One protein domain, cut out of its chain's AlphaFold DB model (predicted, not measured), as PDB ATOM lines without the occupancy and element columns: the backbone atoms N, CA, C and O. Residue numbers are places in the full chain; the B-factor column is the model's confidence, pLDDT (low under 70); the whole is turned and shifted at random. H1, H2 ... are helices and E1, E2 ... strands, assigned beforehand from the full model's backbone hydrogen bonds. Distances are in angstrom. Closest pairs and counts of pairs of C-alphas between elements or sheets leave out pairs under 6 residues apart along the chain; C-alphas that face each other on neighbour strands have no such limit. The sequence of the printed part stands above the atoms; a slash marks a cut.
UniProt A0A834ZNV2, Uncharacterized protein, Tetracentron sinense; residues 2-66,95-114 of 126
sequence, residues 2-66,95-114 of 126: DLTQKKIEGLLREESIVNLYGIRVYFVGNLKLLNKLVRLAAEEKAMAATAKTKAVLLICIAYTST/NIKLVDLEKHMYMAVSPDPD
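Overview. This is residues 2 to 66 and 95 to 114 of the 126 residues of an uncharacterized protein of Tetracentron sinense (UniProt A0A834ZNV2). Two parallel strands, E1 and E2, make a narrow ribbon, with H3 packed mainly along E1 and H1 side by side with H3; H2 is by one end of E1. Beside the ribbon, H5 is near E2 and comes closest to E1 at Val 28, and from H5 a small arm leads out to H4, where residues 95 to 101, of which 98 to 101 belong to H4, stick out. The printed part has 85 residues, with elements in the order H1, H2, E1, H3, E2, H4, H5, class mixed. It is only just compact, close to loose, with a radius of gyration of the C-alphas of 14.2 A, and elongated, spanning 48 by 30 by 21 A.

Arrangement. H1, residues 2 to 11, touches H3, residues 36 to 49, at a shallow tilt of 12 degrees, the same way; their closest C-alphas are Gln 5 and Val 38, 5.2 A. H2, residues 17 to 21, is close to but not clearly touching H1, closest C-alphas Leu 11 and Val 18, 6.4 A. E1, residues 23 to 28, and E2, residues 55 to 60, are parallel at 22 degrees; N 24 and O 55, 2.8 A, are within hydrogen-bond range. E1, H3 and E2 form a strand-helix-strand unit, two parallel strands joined through a helix, with a left-handed crossover. The closest C-alphas of E1 and H3 are Tyr 26 and Met 47, 5.8 A. H5, residues 106 to 109, is near E2; H4, residues 98 to 102, is apart from H3. Every O i to N i+4 pair is within range in H1, H2 and H4, and 7 of 10 in H3; H5 is too short for one.

Along the chain. H1 begins at C-alpha 2 (95.099, -90.369, 101.311) and is 14.2 A long; H3 is 18.2 A, E1 15.7 A, E2 16.3 A. H5 ends at C-alpha 109 (114.692, -77.374, 88.011).

Size, cuts and confidence. The farthest C-alphas, Glu 15 and Asn 95, are 49.3 A apart. Residues 67 to 94 are not printed; C-alphas 66 and 95 are 21.2 A apart. Of the links printed whole, E1 to H3 is short and the others tight. Residue 95 alone is under 70 in pLDDT.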
ATOM      1  N   ASP A   2      94.720 -90.571  99.912       88.06
ATOM      2  CA  ASP A   2      95.099 -90.369 101.311       88.06
ATOM      3  C   ASP A   2      96.520 -90.861 101.555       88.06
ATOM      4  O   ASP A   2      97.239 -90.327 102.392       88.06
ATOM      5  N   LEU A   3      96.949 -91.850 100.764       91.88
ATOM      6  CA  LEU A   3      98.317 -92.339 100.768       91.88
ATOM      7  C   LEU A   3      99.307 -91.234 100.387       91.88
ATOM      8  O   LEU A   3     100.295 -91.050 101.088       91.88
ATOM      9  N   THR A   4      99.033 -90.482  99.318       90.50
ATOM     10  CA  THR A   4      99.910 -89.400  98.852       90.50
ATOM     11  C   THR A   4     100.055 -88.326  99.920       90.50
ATOM     12  O   THR A   4     101.175 -87.981 100.280       90.50
ATOM     13  N   GLN A   5      98.942 -87.867 100.500       89.81
ATOM     14  CA  GLN A   5      98.973 -86.892 101.590       89.81
ATOM     15  C   GLN A   5      99.787 -87.404 102.788       89.81
ATOM     16  O   GLN A   5     100.725 -86.739 103.221       89.81
ATOM     17  N   LYS A   6      99.492 -88.619 103.271       91.75
ATOM     18  CA  LYS A   6     100.209 -89.239 104.397       91.75
ATOM     19  C   LYS A   6     101.704 -89.392 104.124       91.75
ATOM     20  O   LYS A   6     102.511 -89.250 105.039       91.75
ATOM     21  N   LYS A   7     102.094 -89.700 102.882       91.56
ATOM     22  CA  LYS A   7     103.505 -89.819 102.495       91.56
ATOM     23  C   LYS A   7     104.196 -88.464 102.469       91.56
ATOM     24  O   LYS A   7     105.285 -88.369 103.018       91.56
ATOM     25  N   ILE A   8     103.562 -87.428 101.920       90.81
ATOM     26  CA  ILE A   8     104.109 -86.064 101.933       90.81
ATOM     27  C   ILE A   8     104.304 -85.579 103.374       90.81
ATOM     28  O   ILE A   8     105.388 -85.133 103.731       90.81
ATOM     29  N   GLU A   9     103.298 -85.739 104.233       89.75
ATOM     30  CA  GLU A   9     103.393 -85.358 105.648       89.75
ATOM     31  C   GLU A   9     104.469 -86.170 106.391       89.75
ATOM     32  O   GLU A   9     105.227 -85.624 107.190       89.75
ATOM     33  N   GLY A  10     104.591 -87.467 106.089       89.06
ATOM     34  CA  GLY A  10     105.641 -88.325 106.639       89.06
ATOM     35  C   GLY A  10     107.055 -87.915 106.214       89.06
ATOM     36  O   GLY A  10     107.976 -88.000 107.025       89.06
ATOM     37  N   LEU A  11     107.231 -87.427 104.981       86.88
ATOM     38  CA  LEU A  11     108.515 -86.910 104.489       86.88
ATOM     39  C   LEU A  11     108.962 -85.640 105.225       86.88
ATOM     40  O   LEU A  11     110.156 -85.357 105.247       86.88
ATOM     41  N   LEU A  12     108.043 -84.896 105.845       83.38
ATOM     42  CA  LEU A  12     108.343 -83.632 106.530       83.38
ATOM     43  C   LEU A  12     108.544 -83.749 108.034       83.38
ATOM     44  O   LEU A  12     108.904 -82.765 108.676       83.38
ATOM     45  N   ARG A  13     108.344 -84.937 108.607       85.69
ATOM     46  CA  ARG A  13     108.640 -85.184 110.020       85.69
ATOM     47  C   ARG A  13     110.118 -84.887 110.305       85.69
ATOM     48  O   ARG A  13     110.970 -85.168 109.468       85.69
ATOM     49  N   GLU A  14     110.441 -84.338 111.474       71.06
ATOM     50  CA  GLU A  14     111.821 -83.947 111.825       71.06
ATOM     51  C   GLU A  14     112.819 -85.115 111.716       71.06
ATOM     52  O   GLU A  14     113.933 -84.935 111.236       71.06
ATOM     53  N   GLU A  15     112.375 -86.332 112.038       76.12
ATOM     54  CA  GLU A  15     113.157 -87.571 111.930       76.12
ATOM     55  C   GLU A  15     113.134 -88.213 110.526       76.12
ATOM     56  O   GLU A  15     113.539 -89.362 110.345       76.12
ATOM     57  N   SER A  16     112.623 -87.520 109.506       81.56
ATOM     58  CA  SER A  16     112.575 -88.070 108.154       81.56
ATOM     59  C   SER A  16     113.964 -88.109 107.513       81.56
ATOM     60  O   SER A  16     114.804 -87.227 107.712       81.56
ATOM     61  N   ILE A  17     114.182 -89.100 106.643       82.75
ATOM     62  CA  ILE A  17     115.417 -89.214 105.853       82.75
ATOM     63  C   ILE A  17     115.712 -87.928 105.060       82.75
ATOM     64  O   ILE A  17     116.866 -87.539 104.900       82.75
ATOM     65  N   VAL A  18     114.664 -87.223 104.626       86.19
ATOM     66  CA  VAL A  18     114.766 -85.953 103.902       86.19
ATOM     67  C   VAL A  18     115.436 -84.892 104.773       86.19
ATOM     68  O   VAL A  18     116.378 -84.227 104.337       86.19
ATOM     69  N   ASN A  19     115.006 -84.778 106.029       83.12
ATOM     70  CA  ASN A  19     115.539 -83.796 106.959       83.12
ATOM     71  C   ASN A  19     116.943 -84.150 107.453       83.12
ATOM     72  O   ASN A  19     117.804 -83.261 107.451       83.12
ATOM     73  N   LEU A  20     117.184 -85.416 107.810       85.19
ATOM     74  CA  LEU A  20     118.483 -85.883 108.306       85.19
ATOM     75  C   LEU A  20     119.587 -85.753 107.251       85.19
ATOM     76  O   LEU A  20     120.664 -85.232 107.539       85.19
ATOM     77  N   TYR A  21     119.320 -86.193 106.018       87.50
ATOM     78  CA  TYR A  21     120.331 -86.214 104.956       87.50
ATOM     79  C   TYR A  21     120.368 -84.934 104.121       87.50
ATOM     80  O   TYR A  21     121.264 -84.756 103.299       87.50
ATOM     81  N   GLY A  22     119.452 -84.000 104.370       87.56
ATOM     82  CA  GLY A  22     119.430 -82.708 103.702       87.56
ATOM     83  C   GLY A  22     119.008 -82.780 102.241       87.56
ATOM     84  O   GLY A  22     119.649 -82.174 101.384       87.56
ATOM     85  N   ILE A  23     117.930 -83.517 101.986       90.88
ATOM     86  CA  ILE A  23     117.346 -83.707 100.662       90.88
ATOM     87  C   ILE A  23     116.353 -82.572 100.384       90.88
ATOM     88  O   ILE A  23     115.496 -82.261 101.213       90.88
ATOM     89  N   ARG A  24     116.456 -81.960  99.206       91.06
ATOM     90  CA  ARG A  24     115.443 -81.066  98.645       91.06
ATOM     91  C   ARG A  24     114.381 -81.879  97.944       91.06
ATOM     92  O   ARG A  24     114.733 -82.726  97.131       91.06
ATOM     93  N   VAL A  25     113.108 -81.611  98.200       91.88
ATOM     94  CA  VAL A  25     112.024 -82.319  97.517       91.88
ATOM     95  C   VAL A  25     111.284 -81.351  96.611       91.88
ATOM     96  O   VAL A  25     110.883 -80.277  97.051       91.88
ATOM     97  N   TYR A  26     111.074 -81.755  95.362       92.12
ATOM     98  CA  TYR A  26     110.217 -81.067  94.404       92.12
ATOM     99  C   TYR A  26     109.097 -81.988  93.943       92.12
ATOM    100  O   TYR A  26     109.333 -83.157  93.645       92.12
ATOM    101  N   PHE A  27     107.888 -81.448  93.841       92.62
ATOM    102  CA  PHE A  27     106.763 -82.123  93.201       92.62
ATOM    103  C   PHE A  27     106.558 -81.521  91.814       92.62
ATOM    104  O   PHE A  27     106.381 -80.311  91.694       92.62
ATOM    105  N   VAL A  28     106.594 -82.363  90.781       90.88
ATOM    106  CA  VAL A  28     106.516 -81.944  89.373       90.88
ATOM    107  C   VAL A  28     105.334 -82.611  88.669       90.88
ATOM    108  O   VAL A  28     105.014 -83.768  88.942       90.88
ATOM    109  N   GLY A  29     104.665 -81.869  87.782       89.62
ATOM    110  CA  GLY A  29     103.439 -82.278  87.090       89.62
ATOM    111  C   GLY A  29     102.279 -81.303  87.307       89.62
ATOM    112  O   GLY A  29     102.444 -80.212  87.860       89.62
ATOM    113  N   ASN A  30     101.075 -81.687  86.879       89.75
ATOM    114  CA  ASN A  30      99.908 -80.811  86.951       89.75
ATOM    115  C   ASN A  30      99.248 -80.855  88.342       89.75
ATOM    116  O   ASN A  30      98.233 -81.522  88.564       89.75
ATOM    117  N   LEU A  31      99.806 -80.091  89.287       88.94
ATOM    118  CA  LEU A  31      99.321 -80.024  90.672       88.94
ATOM    119  C   LEU A  31      97.905 -79.430  90.798       88.94
ATOM    120  O   LEU A  31      97.243 -79.642  91.817       88.94
ATOM    121  N   LYS A  32      97.395 -78.735  89.765       89.19
ATOM    122  CA  LYS A  32      96.015 -78.208  89.733       89.19
ATOM    123  C   LYS A  32      94.967 -79.331  89.716       89.19
ATOM    124  O   LYS A  32      93.846 -79.100  90.158       89.19
ATOM    125  N   LEU A  33      95.332 -80.529  89.249       90.06
ATOM    126  CA  LEU A  33      94.461 -81.713  89.246       90.06
ATOM    127  C   LEU A  33      94.368 -82.391  90.621       90.06
ATOM    128  O   LEU A  33      93.522 -83.260  90.831       90.06
ATOM    129  N   LEU A  34      95.244 -82.025  91.559       90.75
ATOM    130  CA  LEU A  34      95.257 -82.596  92.899       90.75
ATOM    131  C   LEU A  34      94.221 -81.912  93.782       90.75
ATOM    132  O   LEU A  34      93.906 -80.729  93.634       90.75
ATOM    133  N   ASN A  35      93.718 -82.653  94.768       92.50
ATOM    134  CA  ASN A  35      92.867 -82.046  95.777       92.50
ATOM    135  C   ASN A  35      93.644 -80.977  96.570       92.50
ATOM    136  O   ASN A  35      94.871 -81.034  96.712       92.50
ATOM    137  N   LYS A  36      92.906 -80.010  97.126       92.38
ATOM    138  CA  LYS A  36      93.481 -78.871  97.853       92.38
ATOM    139  C   LYS A  36      94.438 -79.309  98.968       92.38
ATOM    140  O   LYS A  36      95.477 -78.689  99.135       92.38
ATOM    141  N   LEU A  37      94.119 -80.377  99.700       90.81
ATOM    142  CA  LEU A  37      94.943 -80.847 100.819       90.81
ATOM    143  C   LEU A  37      96.314 -81.354 100.355       90.81
ATOM    144  O   LEU A  37      97.332 -80.961 100.913       90.81
ATOM    145  N   VAL A  38      96.346 -82.181  99.309       92.62
ATOM    146  CA  VAL A  38      97.581 -82.728  98.735       92.62
ATOM    147  C   VAL A  38      98.409 -81.619  98.095       92.62
ATOM    148  O   VAL A  38      99.620 -81.589  98.291       92.62
ATOM    149  N   ARG A  39      97.769 -80.683  97.382       92.94
ATOM    150  CA  ARG A  39      98.466 -79.543  96.776       92.94
ATOM    151  C   ARG A  39      99.137 -78.663  97.829       92.94
ATOM    152  O   ARG A  39     100.327 -78.405  97.716       92.94
ATOM    153  N   LEU A  40      98.415 -78.275  98.885       91.81
ATOM    154  CA  LEU A  40      98.979 -77.479  99.985       91.81
ATOM    155  C   LEU A  40     100.102 -78.233 100.716       91.81
ATOM    156  O   LEU A  40     101.115 -77.645 101.082       91.81
ATOM    157  N   ALA A  41      99.954 -79.547 100.908       90.62
ATOM    158  CA  ALA A  41     101.010 -80.362 101.500       90.62
ATOM    159  C   ALA A  41     102.274 -80.403 100.620       90.62
ATOM    160  O   ALA A  41     103.383 -80.326 101.145       90.62
ATOM    161  N   ALA A  42     102.120 -80.504  99.299       90.81
ATOM    162  CA  ALA A  42     103.233 -80.523  98.356       90.81
ATOM    163  C   ALA A  42     103.911 -79.146  98.226       90.81
ATOM    164  O   ALA A  42     105.113 -79.033  98.456       90.81
ATOM    165  N   GLU A  43     103.151 -78.103  97.884       89.31
ATOM    166  CA  GLU A  43     103.676 -76.766  97.575       89.31
ATOM    167  C   GLU A  43     104.110 -76.006  98.828       89.31
ATOM    168  O   GLU A  43     105.280 -75.652  98.973       89.31
ATOM    169  N   GLU A  44     103.184 -75.785  99.757       84.38
ATOM    170  CA  GLU A  44     103.414 -74.878 100.883       84.38
ATOM    171  C   GLU A  44     104.175 -75.536 102.027       84.38
ATOM    172  O   GLU A  44     104.915 -74.861 102.736       84.38
ATOM    173  N   LYS A  45     104.000 -76.846 102.237       85.81
ATOM    174  CA  LYS A  45     104.687 -77.543 103.331       85.81
ATOM    175  C   LYS A  45     105.982 -78.182 102.862       85.81
ATOM    176  O   LYS A  45     107.023 -77.928 103.455       85.81
ATOM    177  N   ALA A  46     105.945 -79.005 101.815       87.62
ATOM    178  CA  ALA A  46     107.104 -79.817 101.476       87.62
ATOM    179  C   ALA A  46     108.193 -79.067 100.712       87.62
ATOM    180  O   ALA A  46     109.357 -79.081 101.125       87.62
ATOM    181  N   MET A  47     107.827 -78.386  99.626       88.31
ATOM    182  CA  MET A  47     108.799 -77.643  98.824       88.31
ATOM    183  C   MET A  47     109.355 -76.429  99.583       88.31
ATOM    184  O   MET A  47     110.540 -76.133  99.464       88.31
ATOM    185  N   ALA A  48     108.545 -75.773 100.424       86.25
ATOM    186  CA  ALA A  48     109.007 -74.645 101.237       86.25
ATOM    187  C   ALA A  48     109.899 -75.065 102.420       86.25
ATOM    188  O   ALA A  48     110.873 -74.378 102.726       86.25
ATOM    189  N   ALA A  49     109.604 -76.189 103.086       84.50
ATOM    190  CA  ALA A  49     110.401 -76.651 104.227       84.50
ATOM    191  C   ALA A  49     111.749 -77.266 103.812       84.50
ATOM    192  O   ALA A  49     112.676 -77.344 104.621       84.50
ATOM    193  N   THR A  50     111.879 -77.706 102.558       83.00
ATOM    194  CA  THR A  50     113.101 -78.338 102.057       83.00
ATOM    195  C   THR A  50     113.945 -77.335 101.260       83.00
ATOM    196  O   THR A  50     113.789 -77.146 100.060       83.00
ATOM    197  N   ALA A  51     114.888 -76.677 101.939       71.62
ATOM    198  CA  ALA A  51     115.811 -75.703 101.329       71.62
ATOM    199  C   ALA A  51     117.268 -76.207 101.243       71.62
ATOM    200  O   ALA A  51     118.204 -75.426 101.079       71.62
ATOM    201  N   LYS A  52     117.484 -77.515 101.415       76.12
ATOM    202  CA  LYS A  52     118.818 -78.112 101.599       76.12
ATOM    203  C   LYS A  52     119.394 -78.591 100.263       76.12
ATOM    204  O   LYS A  52     118.643 -78.935  99.368       76.12
ATOM    205  N   THR A  53     120.716 -78.595 100.104       75.06
ATOM    206  CA  THR A  53     121.362 -78.729  98.779       75.06
ATOM    207  C   THR A  53     122.099 -80.047  98.544       75.06
ATOM    208  O   THR A  53     122.658 -80.232  97.468       75.06
ATOM    209  N   LYS A  54     122.131 -80.970  99.515       87.62
ATOM    210  CA  LYS A  54     122.976 -82.176  99.413       87.62
ATOM    211  C   LYS A  54     122.486 -83.163  98.354       87.62
ATOM    212  O   LYS A  54     123.301 -83.822  97.721       87.62
ATOM    213  N   ALA A  55     121.173 -83.272  98.185       90.19
ATOM    214  CA  ALA A  55     120.547 -84.081  97.148       90.19
ATOM    215  C   ALA A  55     119.196 -83.471  96.773       90.19
ATOM    216  O   ALA A  55     118.556 -82.842  97.616       90.19
ATOM    217  N   VAL A  56     118.752 -83.679  95.537       91.25
ATOM    218  CA  VAL A  56     117.437 -83.245  95.059       91.25
ATOM    219  C   VAL A  56     116.628 -84.481  94.675       91.25
ATOM    220  O   VAL A  56     117.112 -85.342  93.948       91.25
ATOM    221  N   LEU A  57     115.404 -84.575  95.183       92.06
ATOM    222  CA  LEU A  57     114.430 -85.609  94.859       92.06
ATOM    223  C   LEU A  57     113.248 -84.961  94.137       92.06
ATOM    224  O   LEU A  57     112.481 -84.211  94.743       92.06
ATOM    225  N   LEU A  58     113.092 -85.272  92.855       92.94
ATOM    226  CA  LEU A  58     111.933 -84.878  92.063       92.94
ATOM    227  C   LEU A  58     110.901 -86.008  92.109       92.94
ATOM    228  O   LEU A  58     111.214 -87.157  91.798       92.94
ATOM    229  N   ILE A  59     109.673 -85.693  92.514       93.38
ATOM    230  CA  ILE A  59     108.557 -86.636  92.591       93.38
ATOM    231  C   ILE A  59     107.508 -86.217  91.563       93.38
ATOM    232  O   ILE A  59     106.800 -85.225  91.745       93.38
ATOM    233  N   CYS A  60     107.392 -86.998  90.491       92.06
ATOM    234  CA  CYS A  60     106.389 -86.790  89.452       92.06
ATOM    235  C   CYS A  60     104.995 -87.209  89.956       92.06
ATOM    236  O   CYS A  60     104.771 -88.380  90.270       92.06
ATOM    237  N   ILE A  61     104.044 -86.272  90.035       91.00
ATOM    238  CA  ILE A  61     102.652 -86.523  90.448       91.00
ATOM    239  C   ILE A  61     101.703 -85.843  89.466       91.00
ATOM    240  O   ILE A  61     101.858 -84.664  89.171       91.00
ATOM    241  N   ALA A  62     100.691 -86.582  88.991       90.00
ATOM    242  CA  ALA A  62      99.818 -86.122  87.903       90.00
ATOM    243  C   ALA A  62     100.648 -85.616  86.702       90.00
ATOM    244  O   ALA A  62     100.415 -84.544  86.144       90.00
ATOM    245  N   TYR A  63     101.670 -86.396  86.359       89.75
ATOM    246  CA  TYR A  63     102.701 -86.077  85.387       89.75
ATOM    247  C   TYR A  63     102.589 -87.008  84.181       89.75
ATOM    248  O   TYR A  63     102.468 -88.223  84.348       89.75
ATOM    249  N   THR A  64     102.644 -86.440  82.983       85.75
ATOM    250  CA  THR A  64     102.681 -87.140  81.700       85.75
ATOM    251  C   THR A  64     103.546 -86.311  80.757       85.75
ATOM    252  O   THR A  64     103.453 -85.092  80.785       85.75
ATOM    253  N   SER A  65     104.346 -86.927  79.888       74.75
ATOM    254  CA  SER A  65     105.179 -86.166  78.935       74.75
ATOM    255  C   SER A  65     104.350 -85.188  78.089       74.75
ATOM    256  O   SER A  65     104.726 -84.040  77.907       74.75
ATOM    257  N   THR A  66     103.138 -85.581  77.688       73.69
ATOM    258  CA  THR A  66     102.201 -84.703  76.965       73.69
ATOM    259  C   THR A  66     101.765 -83.475  77.770       73.69
ATOM    260  O   THR A  66     101.461 -82.439  77.188       73.69
ATOM    261  N   ASN A  95     109.712 -67.612  66.829       64.88
ATOM    262  CA  ASN A  95     110.921 -68.395  66.615       64.88
ATOM    263  C   ASN A  95     111.306 -69.038  67.960       64.88
ATOM    264  O   ASN A  95     112.238 -68.594  68.626       64.88
ATOM    265  N   ILE A  96     110.489 -69.995  68.413       72.25
ATOM    266  CA  ILE A  96     110.648 -70.686  69.694       72.25
ATOM    267  C   ILE A  96     111.888 -71.560  69.576       72.25
ATOM    268  O   ILE A  96     111.922 -72.521  68.805       72.25
ATOM    269  N   LYS A  97     112.933 -71.212  70.328       82.56
ATOM    270  CA  LYS A  97     114.133 -72.039  70.396       82.56
ATOM    271  C   LYS A  97     113.883 -73.200  71.344       82.56
ATOM    272  O   LYS A  97     113.217 -73.054  72.363       82.56
ATOM    273  N   LEU A  98     114.511 -74.331  71.051       80.12
ATOM    274  CA  LEU A  98     114.484 -75.514  71.909       80.12
ATOM    275  C   LEU A  98     114.978 -75.206  73.337       80.12
ATOM    276  O   LEU A  98     114.378 -75.654  74.301       80.12
ATOM    277  N   VAL A  99     115.958 -74.310  73.481       82.12
ATOM    278  CA  VAL A  99     116.436 -73.825  74.789       82.12
ATOM    279  C   VAL A  99     115.350 -73.072  75.571       82.12
ATOM    280  O   VAL A  99     115.339 -73.088  76.801       82.12
ATOM    281  N   ASP A 100     114.447 -72.377  74.879       81.38
ATOM    282  CA  ASP A 100     113.327 -71.694  75.527       81.38
ATOM    283  C   ASP A 100     112.245 -72.699  75.935       81.38
ATOM    284  O   ASP A 100     111.591 -72.489  76.950       81.38
ATOM    285  N   LEU A 101     112.114 -73.816  75.214       79.25
ATOM    286  CA  LEU A 101     111.274 -74.948  75.605       79.25
ATOM    287  C   LEU A 101     111.832 -75.618  76.876       79.25
ATOM    288  O   LEU A 101     111.193 -75.670  77.918       79.25
ATOM    289  N   GLU A 102     113.083 -76.058  76.863       82.12
ATOM    290  CA  GLU A 102     113.667 -76.803  77.989       82.12
ATOM    291  C   GLU A 102     113.575 -76.042  79.321       82.12
ATOM    292  O   GLU A 102     113.255 -76.628  80.352       82.12
ATOM    293  N   LYS A 103     113.732 -74.711  79.299       82.94
ATOM    294  CA  LYS A 103     113.590 -73.846  80.487       82.94
ATOM    295  C   LYS A 103     112.188 -73.816  81.098       82.94
ATOM    296  O   LYS A 103     112.053 -73.442  82.262       82.94
ATOM    297  N   HIS A 104     111.154 -74.131  80.327       79.62
ATOM    298  CA  HIS A 104     109.762 -74.063  80.770       79.62
ATOM    299  C   HIS A 104     109.161 -75.435  81.097       79.62
ATOM    300  O   HIS A 104     108.039 -75.485  81.610       79.62
ATOM    301  N   MET A 105     109.896 -76.528  80.869       83.38
ATOM    302  CA  MET A 105     109.498 -77.870  81.300       83.38
ATOM    303  C   MET A 105     109.439 -77.963  82.830       83.38
ATOM    304  O   MET A 105     110.187 -77.289  83.541       83.38
ATOM    305  N   TYR A 106     108.592 -78.845  83.370       84.44
ATOM    306  CA  TYR A 106     108.544 -79.064  84.822       84.44
ATOM    307  C   TYR A 106     109.881 -79.575  85.381       84.44
ATOM    308  O   TYR A 106     110.225 -79.282  86.526       84.44
ATOM    309  N   MET A 107     110.640 -80.314  84.567       85.56
ATOM    310  CA  MET A 107     111.951 -80.851  84.930       85.56
ATOM    311  C   MET A 107     113.094 -79.827  84.881       85.56
ATOM    312  O   MET A 107     114.159 -80.128  85.408       85.56
ATOM    313  N   ALA A 108     112.872 -78.601  84.384       86.88
ATOM    314  CA  ALA A 108     113.902 -77.559  84.232       86.88
ATOM    315  C   ALA A 108     114.629 -77.167  85.536       86.88
ATOM    316  O   ALA A 108     115.653 -76.488  85.523       86.88
ATOM    317  N   VAL A 109     114.087 -77.571  86.688       86.44
ATOM    318  CA  VAL A 109     114.692 -77.374  88.011       86.44
ATOM    319  C   VAL A 109     115.919 -78.267  88.264       86.44
ATOM    320  O   VAL A 109     116.664 -78.026  89.214       86.44
ATOM    321  N   SER A 110     116.127 -79.301  87.447       88.12
ATOM    322  CA  SER A 110     117.194 -80.298  87.571       88.12
ATOM    323  C   SER A 110     117.872 -80.519  86.215       88.12
ATOM    324  O   SER A 110     117.221 -80.343  85.191       88.12
ATOM    325  N   PRO A 111     119.156 -80.925  86.177       90.62
ATOM    326  CA  PRO A 111     119.763 -81.430  84.948       90.62
ATOM    327  C   PRO A 111     119.039 -82.679  84.429       90.62
ATOM    328  O   PRO A 111     118.358 -83.374  85.197       90.62
ATOM    329  N   ASP A 112     119.241 -82.967  83.144       90.69
ATOM    330  CA  ASP A 112     118.680 -84.137  82.473       90.69
ATOM    331  C   ASP A 112     119.160 -85.447  83.116       90.69
ATOM    332  O   ASP A 112     120.313 -85.550  83.549       90.69
ATOM    333  N   PRO A 113     118.291 -86.467  83.201       92.25
ATOM    334  CA  PRO A 113     118.662 -87.743  83.790       92.25
ATOM    335  C   PRO A 113     119.614 -88.529  82.877       92.25
ATOM    336  O   PRO A 113     119.291 -88.803  81.724       92.25
ATOM    337  N   ASP A 114     120.736 -89.005  83.423       97.00
ATOM    338  CA  ASP A 114     121.673 -89.875  82.693       97.00
ATOM    339  C   ASP A 114     121.122 -91.295  82.468       97.00
ATOM    340  O   ASP A 114     121.485 -91.980  81.510       97.00
TER     341      ASP A 114